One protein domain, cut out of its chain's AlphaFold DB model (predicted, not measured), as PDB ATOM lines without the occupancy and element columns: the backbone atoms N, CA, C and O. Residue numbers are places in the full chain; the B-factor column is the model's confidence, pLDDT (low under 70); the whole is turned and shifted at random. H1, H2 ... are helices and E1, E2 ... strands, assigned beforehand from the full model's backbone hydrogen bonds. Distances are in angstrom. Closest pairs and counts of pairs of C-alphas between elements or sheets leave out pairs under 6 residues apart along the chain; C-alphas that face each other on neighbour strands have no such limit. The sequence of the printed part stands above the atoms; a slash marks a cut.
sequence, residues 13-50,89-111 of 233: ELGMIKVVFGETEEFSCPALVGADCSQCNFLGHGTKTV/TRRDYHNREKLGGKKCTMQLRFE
ATOM      1  N   GLU A  13       0.047  -3.009 -18.110       51.88
ATOM      2  CA  GLU A  13      -1.023  -3.697 -17.391       51.88
ATOM      3  C   GLU A  13      -2.299  -2.841 -17.378       51.88
ATOM      4  O   GLU A  13      -2.571  -2.070 -16.455       51.88
ATOM      5  N   LEU A  14      -3.094  -2.990 -18.440       53.28
ATOM      6  CA  LEU A  14      -4.439  -2.432 -18.561       53.28
ATOM      7  C   LEU A  14      -5.230  -2.621 -17.257       53.28
ATOM      8  O   LEU A  14      -5.513  -3.745 -16.841       53.28
ATOM      9  N   GLY A  15      -5.625  -1.504 -16.644       58.75
ATOM     10  CA  GLY A  15      -6.511  -1.493 -15.483       58.75
ATOM     11  C   GLY A  15      -5.835  -1.256 -14.129       58.75
ATOM     12  O   GLY A  15      -6.493  -1.459 -13.109       58.75
ATOM     13  N   MET A  16      -4.574  -0.817 -14.082       63.44
ATOM     14  CA  MET A  16      -3.921  -0.424 -12.829       63.44
ATOM     15  C   MET A  16      -3.576   1.070 -12.812       63.44
ATOM     16  O   MET A  16      -2.803   1.543 -13.636       63.44
ATOM     17  N   ILE A  17      -4.116   1.811 -11.839       74.12
ATOM     18  CA  ILE A  17      -3.689   3.178 -11.520       74.12
ATOM     19  C   ILE A  17      -2.811   3.112 -10.274       74.12
ATOM     20  O   ILE A  17      -3.254   2.709  -9.197       74.12
ATOM     21  N   LYS A  18      -1.552   3.524 -10.413       77.00
ATOM     22  CA  LYS A  18      -0.622   3.660  -9.290       77.00
ATOM     23  C   LYS A  18      -0.673   5.096  -8.777       77.00
ATOM     24  O   LYS A  18      -0.269   6.014  -9.483       77.00
ATOM     25  N   VAL A  19      -1.135   5.279  -7.546       80.50
ATOM     26  CA  VAL A  19      -1.125   6.566  -6.846       80.50
ATOM     27  C   VAL A  19      -0.026   6.525  -5.793       80.50
ATOM     28  O   VAL A  19      -0.000   5.628  -4.952       80.50
ATOM     29  N   VAL A  20       0.908   7.471  -5.846       79.75
ATOM     30  CA  VAL A  20       2.000   7.580  -4.872       79.75
ATOM     31  C   VAL A  20       1.724   8.774  -3.968       79.75
ATOM     32  O   VAL A  20       1.581   9.896  -4.443       79.75
ATOM     33  N   PHE A  21       1.657   8.522  -2.666       83.31
ATOM     34  CA  PHE A  21       1.545   9.528  -1.619       83.31
ATOM     35  C   PHE A  21       2.916   9.716  -0.973       83.31
ATOM     36  O   PHE A  21       3.530   8.740  -0.543       83.31
ATOM     37  N   GLY A  22       3.399  10.952  -0.909       82.50
ATOM     38  CA  GLY A  22       4.610  11.309  -0.170       82.50
ATOM     39  C   GLY A  22       4.268  12.066   1.108       82.50
ATOM     40  O   GLY A  22       3.245  12.747   1.167       82.50
ATOM     41  N   GLU A  23       5.127  11.962   2.123       81.94
ATOM     42  CA  GLU A  23       5.097  12.901   3.247       81.94
ATOM     43  C   GLU A  23       5.316  14.335   2.743       81.94
ATOM     44  O   GLU A  23       6.249  14.610   1.981       81.94
ATOM     45  N   THR A  24       4.473  15.252   3.206       84.62
ATOM     46  CA  THR A  24       4.628  16.684   2.953       84.62
ATOM     47  C   THR A  24       5.009  17.417   4.230       84.62
ATOM     48  O   THR A  24       4.634  17.013   5.329       84.62
ATOM     49  N   GLU A  25       5.744  18.510   4.082       84.19
ATOM     50  CA  GLU A  25       6.012  19.465   5.151       84.19
ATOM     51  C   GLU A  25       5.393  20.825   4.827       84.19
ATOM     52  O   GLU A  25       5.288  21.221   3.660       84.19
ATOM     53  N   GLU A  26       4.970  21.517   5.882       86.88
ATOM     54  CA  GLU A  26       4.396  22.853   5.801       86.88
ATOM     55  C   GLU A  26       5.519  23.894   5.744       86.88
ATOM     56  O   GLU A  26       6.489  23.832   6.501       86.88
ATOM     57  N   PHE A  27       5.385  24.875   4.856       80.19
ATOM     58  CA  PHE A  27       6.251  26.047   4.815       80.19
ATOM     59  C   PHE A  27       5.413  27.321   4.750       80.19
ATOM     60  O   PHE A  27       4.326  27.332   4.174       80.19
ATOM     61  N   SER A  28       5.912  28.400   5.350       79.19
ATOM     62  CA  SER A  28       5.196  29.673   5.410       79.19
ATOM     63  C   SER A  28       4.998  30.275   4.019       79.19
ATOM     64  O   SER A  28       5.897  30.270   3.175       79.19
ATOM     65  N   CYS A  29       3.802  30.808   3.774       76.19
ATOM     66  CA  CYS A  29       3.488  31.503   2.537       76.19
ATOM     67  C   CYS A  29       4.261  32.834   2.475       76.19
ATOM     68  O   CYS A  29       3.970  33.738   3.264       76.19
ATOM     69  N   PRO A  30       5.186  33.029   1.513       67.75
ATOM     70  CA  PRO A  30       5.913  34.293   1.392       67.75
ATOM     71  C   PRO A  30       4.993  35.453   0.982       67.75
ATOM     72  O   PRO A  30       5.333  36.617   1.184       67.75
ATOM     73  N   ALA A  31       3.793  35.159   0.468       66.38
ATOM     74  CA  ALA A  31       2.853  36.186   0.044       66.38
ATOM     75  C   ALA A  31       2.134  36.900   1.190       66.38
ATOM     76  O   ALA A  31       1.637  38.012   0.996       66.38
ATOM     77  N   LEU A  32       2.149  36.338   2.398       61.75
ATOM     78  CA  LEU A  32       1.786  37.087   3.601       61.75
ATOM     79  C   LEU A  32       2.759  38.233   3.901       61.75
ATOM     80  O   LEU A  32       2.375  39.209   4.535       61.75
ATOM     81  N   VAL A  33       3.995  38.138   3.408       60.53
ATOM     82  CA  VAL A  33       5.066  39.127   3.602       60.53
ATOM     83  C   VAL A  33       5.152  40.098   2.408       60.53
ATOM     84  O   VAL A  33       6.123  40.827   2.251       60.53
ATOM     85  N   GLY A  34       4.131  40.121   1.541       60.44
ATOM     86  CA  GLY A  34       4.049  41.041   0.401       60.44
ATOM     87  C   GLY A  34       4.819  40.611  -0.855       60.44
ATOM     88  O   GLY A  34       4.917  41.403  -1.785       60.44
ATOM     89  N   ALA A  35       5.343  39.381  -0.908       65.06
ATOM     90  CA  ALA A  35       6.006  38.825  -2.093       65.06
ATOM     91  C   ALA A  35       5.060  37.955  -2.947       65.06
ATOM     92  O   ALA A  35       4.131  37.341  -2.433       65.06
ATOM     93  N   ASP A  36       5.305  37.824  -4.250       65.75
ATOM     94  CA  ASP A  36       4.529  36.897  -5.081       65.75
ATOM     95  C   ASP A  36       4.873  35.441  -4.730       65.75
ATOM     96  O   ASP A  36       6.022  35.010  -4.834       65.75
ATOM     97  N   CYS A  37       3.876  34.651  -4.318       72.62
ATOM     98  CA  CYS A  37       4.057  33.216  -4.098       72.62
ATOM     99  C   CYS A  37       3.597  32.433  -5.329       72.62
ATOM    100  O   CYS A  37       2.417  32.449  -5.684       72.62
ATOM    101  N   SER A  38       4.510  31.682  -5.947       71.69
ATOM    102  CA  SER A  38       4.219  30.832  -7.108       71.69
ATOM    103  C   SER A  38       3.124  29.796  -6.831       71.69
ATOM    104  O   SER A  38       2.288  29.549  -7.697       71.69
ATOM    105  N   GLN A  39       3.073  29.238  -5.616       69.50
ATOM    106  CA  GLN A  39       2.019  28.308  -5.201       69.50
ATOM    107  C   GLN A  39       0.663  28.998  -5.026       69.50
ATOM    108  O   GLN A  39      -0.348  28.460  -5.468       69.50
ATOM    109  N   CYS A  40       0.627  30.201  -4.446       69.06
ATOM    110  CA  CYS A  40      -0.599  30.999  -4.392       69.06
ATOM    111  C   CYS A  40      -1.114  31.320  -5.798       69.06
ATOM    112  O   CYS A  40      -2.287  31.095  -6.073       69.06
ATOM    113  N   ASN A  41      -0.233  31.763  -6.699       68.62
ATOM    114  CA  ASN A  41      -0.594  32.098  -8.076       68.62
ATOM    115  C   ASN A  41      -1.116  30.880  -8.845       68.62
ATOM    116  O   ASN A  41      -2.130  30.976  -9.531       68.62
ATOM    117  N   PHE A  42      -0.466  29.724  -8.691       66.25
ATOM    118  CA  PHE A  42      -0.906  28.471  -9.307       66.25
ATOM    119  C   PHE A  42      -2.290  28.027  -8.810       66.25
ATOM    120  O   PHE A  42      -3.110  27.559  -9.597       66.25
ATOM    121  N   LEU A  43      -2.559  28.195  -7.514       63.47
ATOM    122  CA  LEU A  43      -3.836  27.853  -6.881       63.47
ATOM    123  C   LEU A  43      -4.917  28.939  -7.049       63.47
ATOM    124  O   LEU A  43      -6.016  28.778  -6.528       63.47
ATOM    125  N   GLY A  44      -4.633  30.043  -7.749       58.34
ATOM    126  CA  GLY A  44      -5.581  31.149  -7.940       58.34
ATOM    127  C   GLY A  44      -5.746  32.074  -6.725       58.34
ATOM    128  O   GLY A  44      -6.594  32.965  -6.724       58.34
ATOM    129  N   HIS A  45      -4.920  31.930  -5.689       56.44
ATOM    130  CA  HIS A  45      -4.858  32.875  -4.578       56.44
ATOM    131  C   HIS A  45      -4.101  34.137  -5.010       56.44
ATOM    132  O   HIS A  45      -2.882  34.213  -4.886       56.44
ATOM    133  N   GLY A  46      -4.814  35.136  -5.523       46.28
ATOM    134  CA  GLY A  46      -4.221  36.411  -5.949       46.28
ATOM    135  C   GLY A  46      -4.803  36.953  -7.247       46.28
ATOM    136  O   GLY A  46      -4.753  38.160  -7.488       46.28
ATOM    137  N   THR A  47      -5.466  36.110  -8.042       49.34
ATOM    138  CA  THR A  47      -6.434  36.624  -9.006       49.34
ATOM    139  C   THR A  47      -7.539  37.262  -8.188       49.34
ATOM    140  O   THR A  47      -8.265  36.554  -7.490       49.34
ATOM    141  N   LYS A  48      -7.636  38.600  -8.225       46.69
ATOM    142  CA  LYS A  48      -8.842  39.304  -7.788       46.69
ATOM    143  C   LYS A  48      -9.984  38.537  -8.427       46.69
ATOM    144  O   LYS A  48     -10.097  38.540  -9.653       46.69
ATOM    145  N   THR A  49     -10.759  37.821  -7.620       43.91
ATOM    146  CA  THR A  49     -12.054  37.333  -8.052       43.91
ATOM    147  C   THR A  49     -12.733  38.574  -8.582       43.91
ATOM    148  O   THR A  49     -13.077  39.470  -7.811       43.91
ATOM    149  N   VAL A  50     -12.850  38.682  -9.906       41.12
ATOM    150  CA  VAL A  50     -13.923  39.472 -10.473       41.12
ATOM    151  C   VAL A  50     -15.122  38.816  -9.831       41.12
ATOM    152  O   VAL A  50     -15.433  37.666 -10.143       41.12
ATOM    153  N   THR A  89      -9.709  29.996   1.177       56.66
ATOM    154  CA  THR A  89      -9.148  31.066   1.995       56.66
ATOM    155  C   THR A  89      -7.634  31.001   1.856       56.66
ATOM    156  O   THR A  89      -7.042  29.917   1.865       56.66
ATOM    157  N   ARG A  90      -7.006  32.159   1.629       60.16
ATOM    158  CA  ARG A  90      -5.551  32.263   1.516       60.16
ATOM    159  C   ARG A  90      -4.948  31.615   2.760       60.16
ATOM    160  O   ARG A  90      -5.185  32.092   3.864       60.16
ATOM    161  N   ARG A  91      -4.251  30.495   2.580       64.81
ATOM    162  CA  ARG A  91      -3.606  29.796   3.690       64.81
ATOM    163  C   ARG A  91      -2.276  30.463   3.994       64.81
ATOM    164  O   ARG A  91      -1.547  30.842   3.078       64.81
ATOM    165  N   ASP A  92      -1.952  30.529   5.277       70.88
ATOM    166  CA  ASP A  92      -0.686  31.084   5.760       70.88
ATOM    167  C   ASP A  92       0.513  30.157   5.497       70.88
ATOM    168  O   ASP A  92       1.670  30.530   5.691       70.88
ATOM    169  N   TYR A  93       0.236  28.946   5.013       73.88
ATOM    170  CA  TYR A  93       1.207  27.901   4.751       73.88
ATOM    171  C   TYR A  93       0.899  27.150   3.451       73.88
ATOM    172  O   TYR A  93      -0.239  27.090   2.974       73.88
ATOM    173  N   HIS A  94       1.942  26.549   2.895       79.12
ATOM    174  CA  HIS A  94       1.915  25.671   1.735       79.12
ATOM    175  C   HIS A  94       2.530  24.321   2.081       79.12
ATOM    176  O   HIS A  94       3.354  24.224   2.984       79.12
ATOM    177  N   ASN A  95       2.171  23.298   1.312       80.50
ATOM    178  CA  ASN A  95       2.752  21.969   1.437       80.50
ATOM    179  C   ASN A  95       3.807  21.763   0.348       80.50
ATOM    180  O   ASN A  95       3.569  22.065  -0.823       80.50
ATOM    181  N   ARG A  96       4.959  21.209   0.721       78.38
ATOM    182  CA  ARG A  96       5.960  20.677  -0.218       78.38
ATOM    183  C   ARG A  96       6.323  19.248   0.154       78.38
ATOM    184  O   ARG A  96       6.147  18.855   1.302       78.38
ATOM    185  N   GLU A  97       6.827  18.474  -0.801       79.62
ATOM    186  CA  GLU A  97       7.340  17.132  -0.508       79.62
ATOM    187  C   GLU A  97       8.536  17.235   0.447       79.62
ATOM    188  O   GLU A  97       9.454  18.033   0.233       79.62
ATOM    189  N   LYS A  98       8.516  16.442   1.518       83.19
ATOM    190  CA  LYS A  98       9.602  16.400   2.494       83.19
ATOM    191  C   LYS A  98      10.775  15.608   1.921       83.19
ATOM    192  O   LYS A  98      10.614  14.457   1.509       83.19
ATOM    193  N   LEU A  99      11.973  16.193   1.931       84.31
ATOM    194  CA  LEU A  99      13.174  15.514   1.443       84.31
ATOM    195  C   LEU A  99      13.454  14.260   2.293       84.31
ATOM    196  O   LEU A  99      13.568  14.342   3.514       84.31
ATOM    197  N   GLY A 100      13.532  13.092   1.650       86.31
ATOM    198  CA  GLY A 100      13.688  11.806   2.346       86.31
ATOM    199  C   GLY A 100      12.423  11.310   3.065       86.31
ATOM    200  O   GLY A 100      12.502  10.359   3.841       86.31
ATOM    201  N   GLY A 101      11.266  11.935   2.823       83.94
ATOM    202  CA  GLY A 101       9.979  11.496   3.355       83.94
ATOM    203  C   GLY A 101       9.594  10.098   2.870       83.94
ATOM    204  O   GLY A 101       9.935   9.679   1.757       83.94
ATOM    205  N   LYS A 102       8.862   9.352   3.704       82.75
ATOM    206  CA  LYS A 102       8.351   8.035   3.310       82.75
ATOM    207  C   LYS A 102       7.310   8.194   2.201       82.75
ATOM    208  O   LYS A 102       6.514   9.132   2.204       82.75
ATOM    209  N   LYS A 103       7.306   7.243   1.265       85.25
ATOM    210  CA  LYS A 103       6.324   7.172   0.178       85.25
ATOM    211  C   LYS A 103       5.421   5.964   0.379       85.25
ATOM    212  O   LYS A 103       5.903   4.839   0.501       85.25
ATOM    213  N   CYS A 104       4.115   6.187   0.392       81.56
ATOM    214  CA  CYS A 104       3.104   5.141   0.374       81.56
ATOM    215  C   CYS A 104       2.566   4.995  -1.051       81.56
ATOM    216  O   CYS A 104       2.212   5.978  -1.693       81.56
ATOM    217  N   THR A 105       2.515   3.772  -1.572       82.88
ATOM    218  CA  THR A 105       1.965   3.508  -2.906       82.88
ATOM    219  C   THR A 105       0.623   2.807  -2.774       82.88
ATOM    220  O   THR A 105       0.555   1.693  -2.263       82.88
ATOM    221  N   MET A 106      -0.427   3.422  -3.308       78.25
ATOM    222  CA  MET A 106      -1.730   2.799  -3.497       78.25
ATOM    223  C   MET A 106      -1.852   2.299  -4.938       78.25
ATOM    224  O   MET A 106      -1.657   3.050  -5.892       78.25
ATOM    225  N   GLN A 107      -2.180   1.019  -5.100       77.81
ATOM    226  CA  GLN A 107      -2.496   0.433  -6.401       77.81
ATOM    227  C   GLN A 107      -4.009   0.290  -6.517       77.81
ATOM    228  O   GLN A 107      -4.605  -0.605  -5.921       77.81
ATOM    229  N   LEU A 108      -4.629   1.172  -7.289       74.25
ATOM    230  CA  LEU A 108      -6.025   1.040  -7.674       74.25
ATOM    231  C   LEU A 108      -6.090   0.074  -8.855       74.25
ATOM    232  O   LEU A 108      -5.438   0.282  -9.877       74.25
ATOM    233  N   ARG A 109      -6.864  -0.998  -8.711       72.50
ATOM    234  CA  ARG A 109      -7.130  -1.947  -9.793       72.50
ATOM    235  C   ARG A 109      -8.583  -1.794 -10.194       72.50
ATOM    236  O   ARG A 109      -9.458  -1.867  -9.335       72.50
ATOM    237  N   PHE A 110      -8.841  -1.581 -11.475       69.56
ATOM    238  CA  PHE A 110     -10.199  -1.662 -11.986       69.56
ATOM    239  C   PHE A 110     -10.668  -3.114 -11.911       69.56
ATOM    240  O   PHE A 110      -9.914  -4.038 -12.227       69.56
ATOM    241  N   GLU A 111     -11.917  -3.318 -11.501       65.12
ATOM    242  CA  GLU A 111     -12.571  -4.618 -11.613       65.12
ATOM    243  C   GLU A 111     -12.685  -4.963 -13.104       65.12
ATOM    244  O   GLU A 111     -13.528  -4.438 -13.827       65.12
TER     245      GLU A 111
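This is residues 13 to 50 and 89 to 111 of the 233 residues of an uncharacterized protein of Klebsormidium nitens (UniProt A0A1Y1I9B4). The model shows a long, narrow two-stranded ribbon that bends partway along, with a small, loosely built head of two short helices, H1 and H2, and loops at one end. E1 and E4 make the arm of the ribbon away from the head, and E2 and E3 make the arm next to it. The printed part has 61 residues with two named helices and four named strands, in the order E1, E2, H1, H2, E3, E4, and the strands form two antiparallel sheets of two, E1 - E4 and E2 - E3. The class is mixed, helices and strands. The whole is extended, with a radius of gyration of the C-alphas of 16.7 A, and flat, spanning 48 by 33 by 16 A.

E1 holds residues 16 to 22 and is 19.3 A long, beginning at C-alpha 16 at (-3.921, -0.424, -12.829). E2 holds residues 24 to 28, 13.2 A long. H1 holds residues 30 to 33, 5.4 A long, and H2 residues 38 to 42, 6.1 A long, with C-alpha 38 at (4.219, 30.832, -7.108). Beyond the cut, E3 holds residues 93 to 97, 13.5 A long. E4 holds residues 103 to 109, 19.1 A long, and ends with C-alpha 109 at (-7.130, -1.947, -9.793).

E1 and E4 are antiparallel neighbours at 160 degrees between their directions; N 17 and O 108 are within hydrogen-bond range at 2.8 A, as are N 106 and O 19 at 2.8 A. E1 runs on into E2 across a break of 1 residue, at 47 degrees, and the two meet only through their link. E2 and E3 are antiparallel neighbours at 145 degrees, with N 25 and O 96 at 2.8 A and N 96 and O 25 at 3.0 A. E3 and E4 are apart. The closest C-alphas of H2 and E3 are those of Gln 39 and His 94, 7.4 A apart. H1 and H2 are close but not clearly touching; their closest C-alphas are those of Ala 31 and Cys 40, at 7.6 A. In H2 the O i to N i+4 pair is within hydrogen-bond range; H1 is too short for such a pair, and its one O i to N i+3 pair is within range.

The two C-alphas farthest apart are those of Gly 34 and Glu 111, 50.1 A. Residues 51 to 88 are not printed, and C-alphas 50 and 89 are 15.8 A apart across this cut. The links that are printed whole are tight. The mean pLDDT of the printed part is 70.5; residues 13 to 16, 30 to 36, 39 to 50, 89 to 91 and 110 to 111 are under 70.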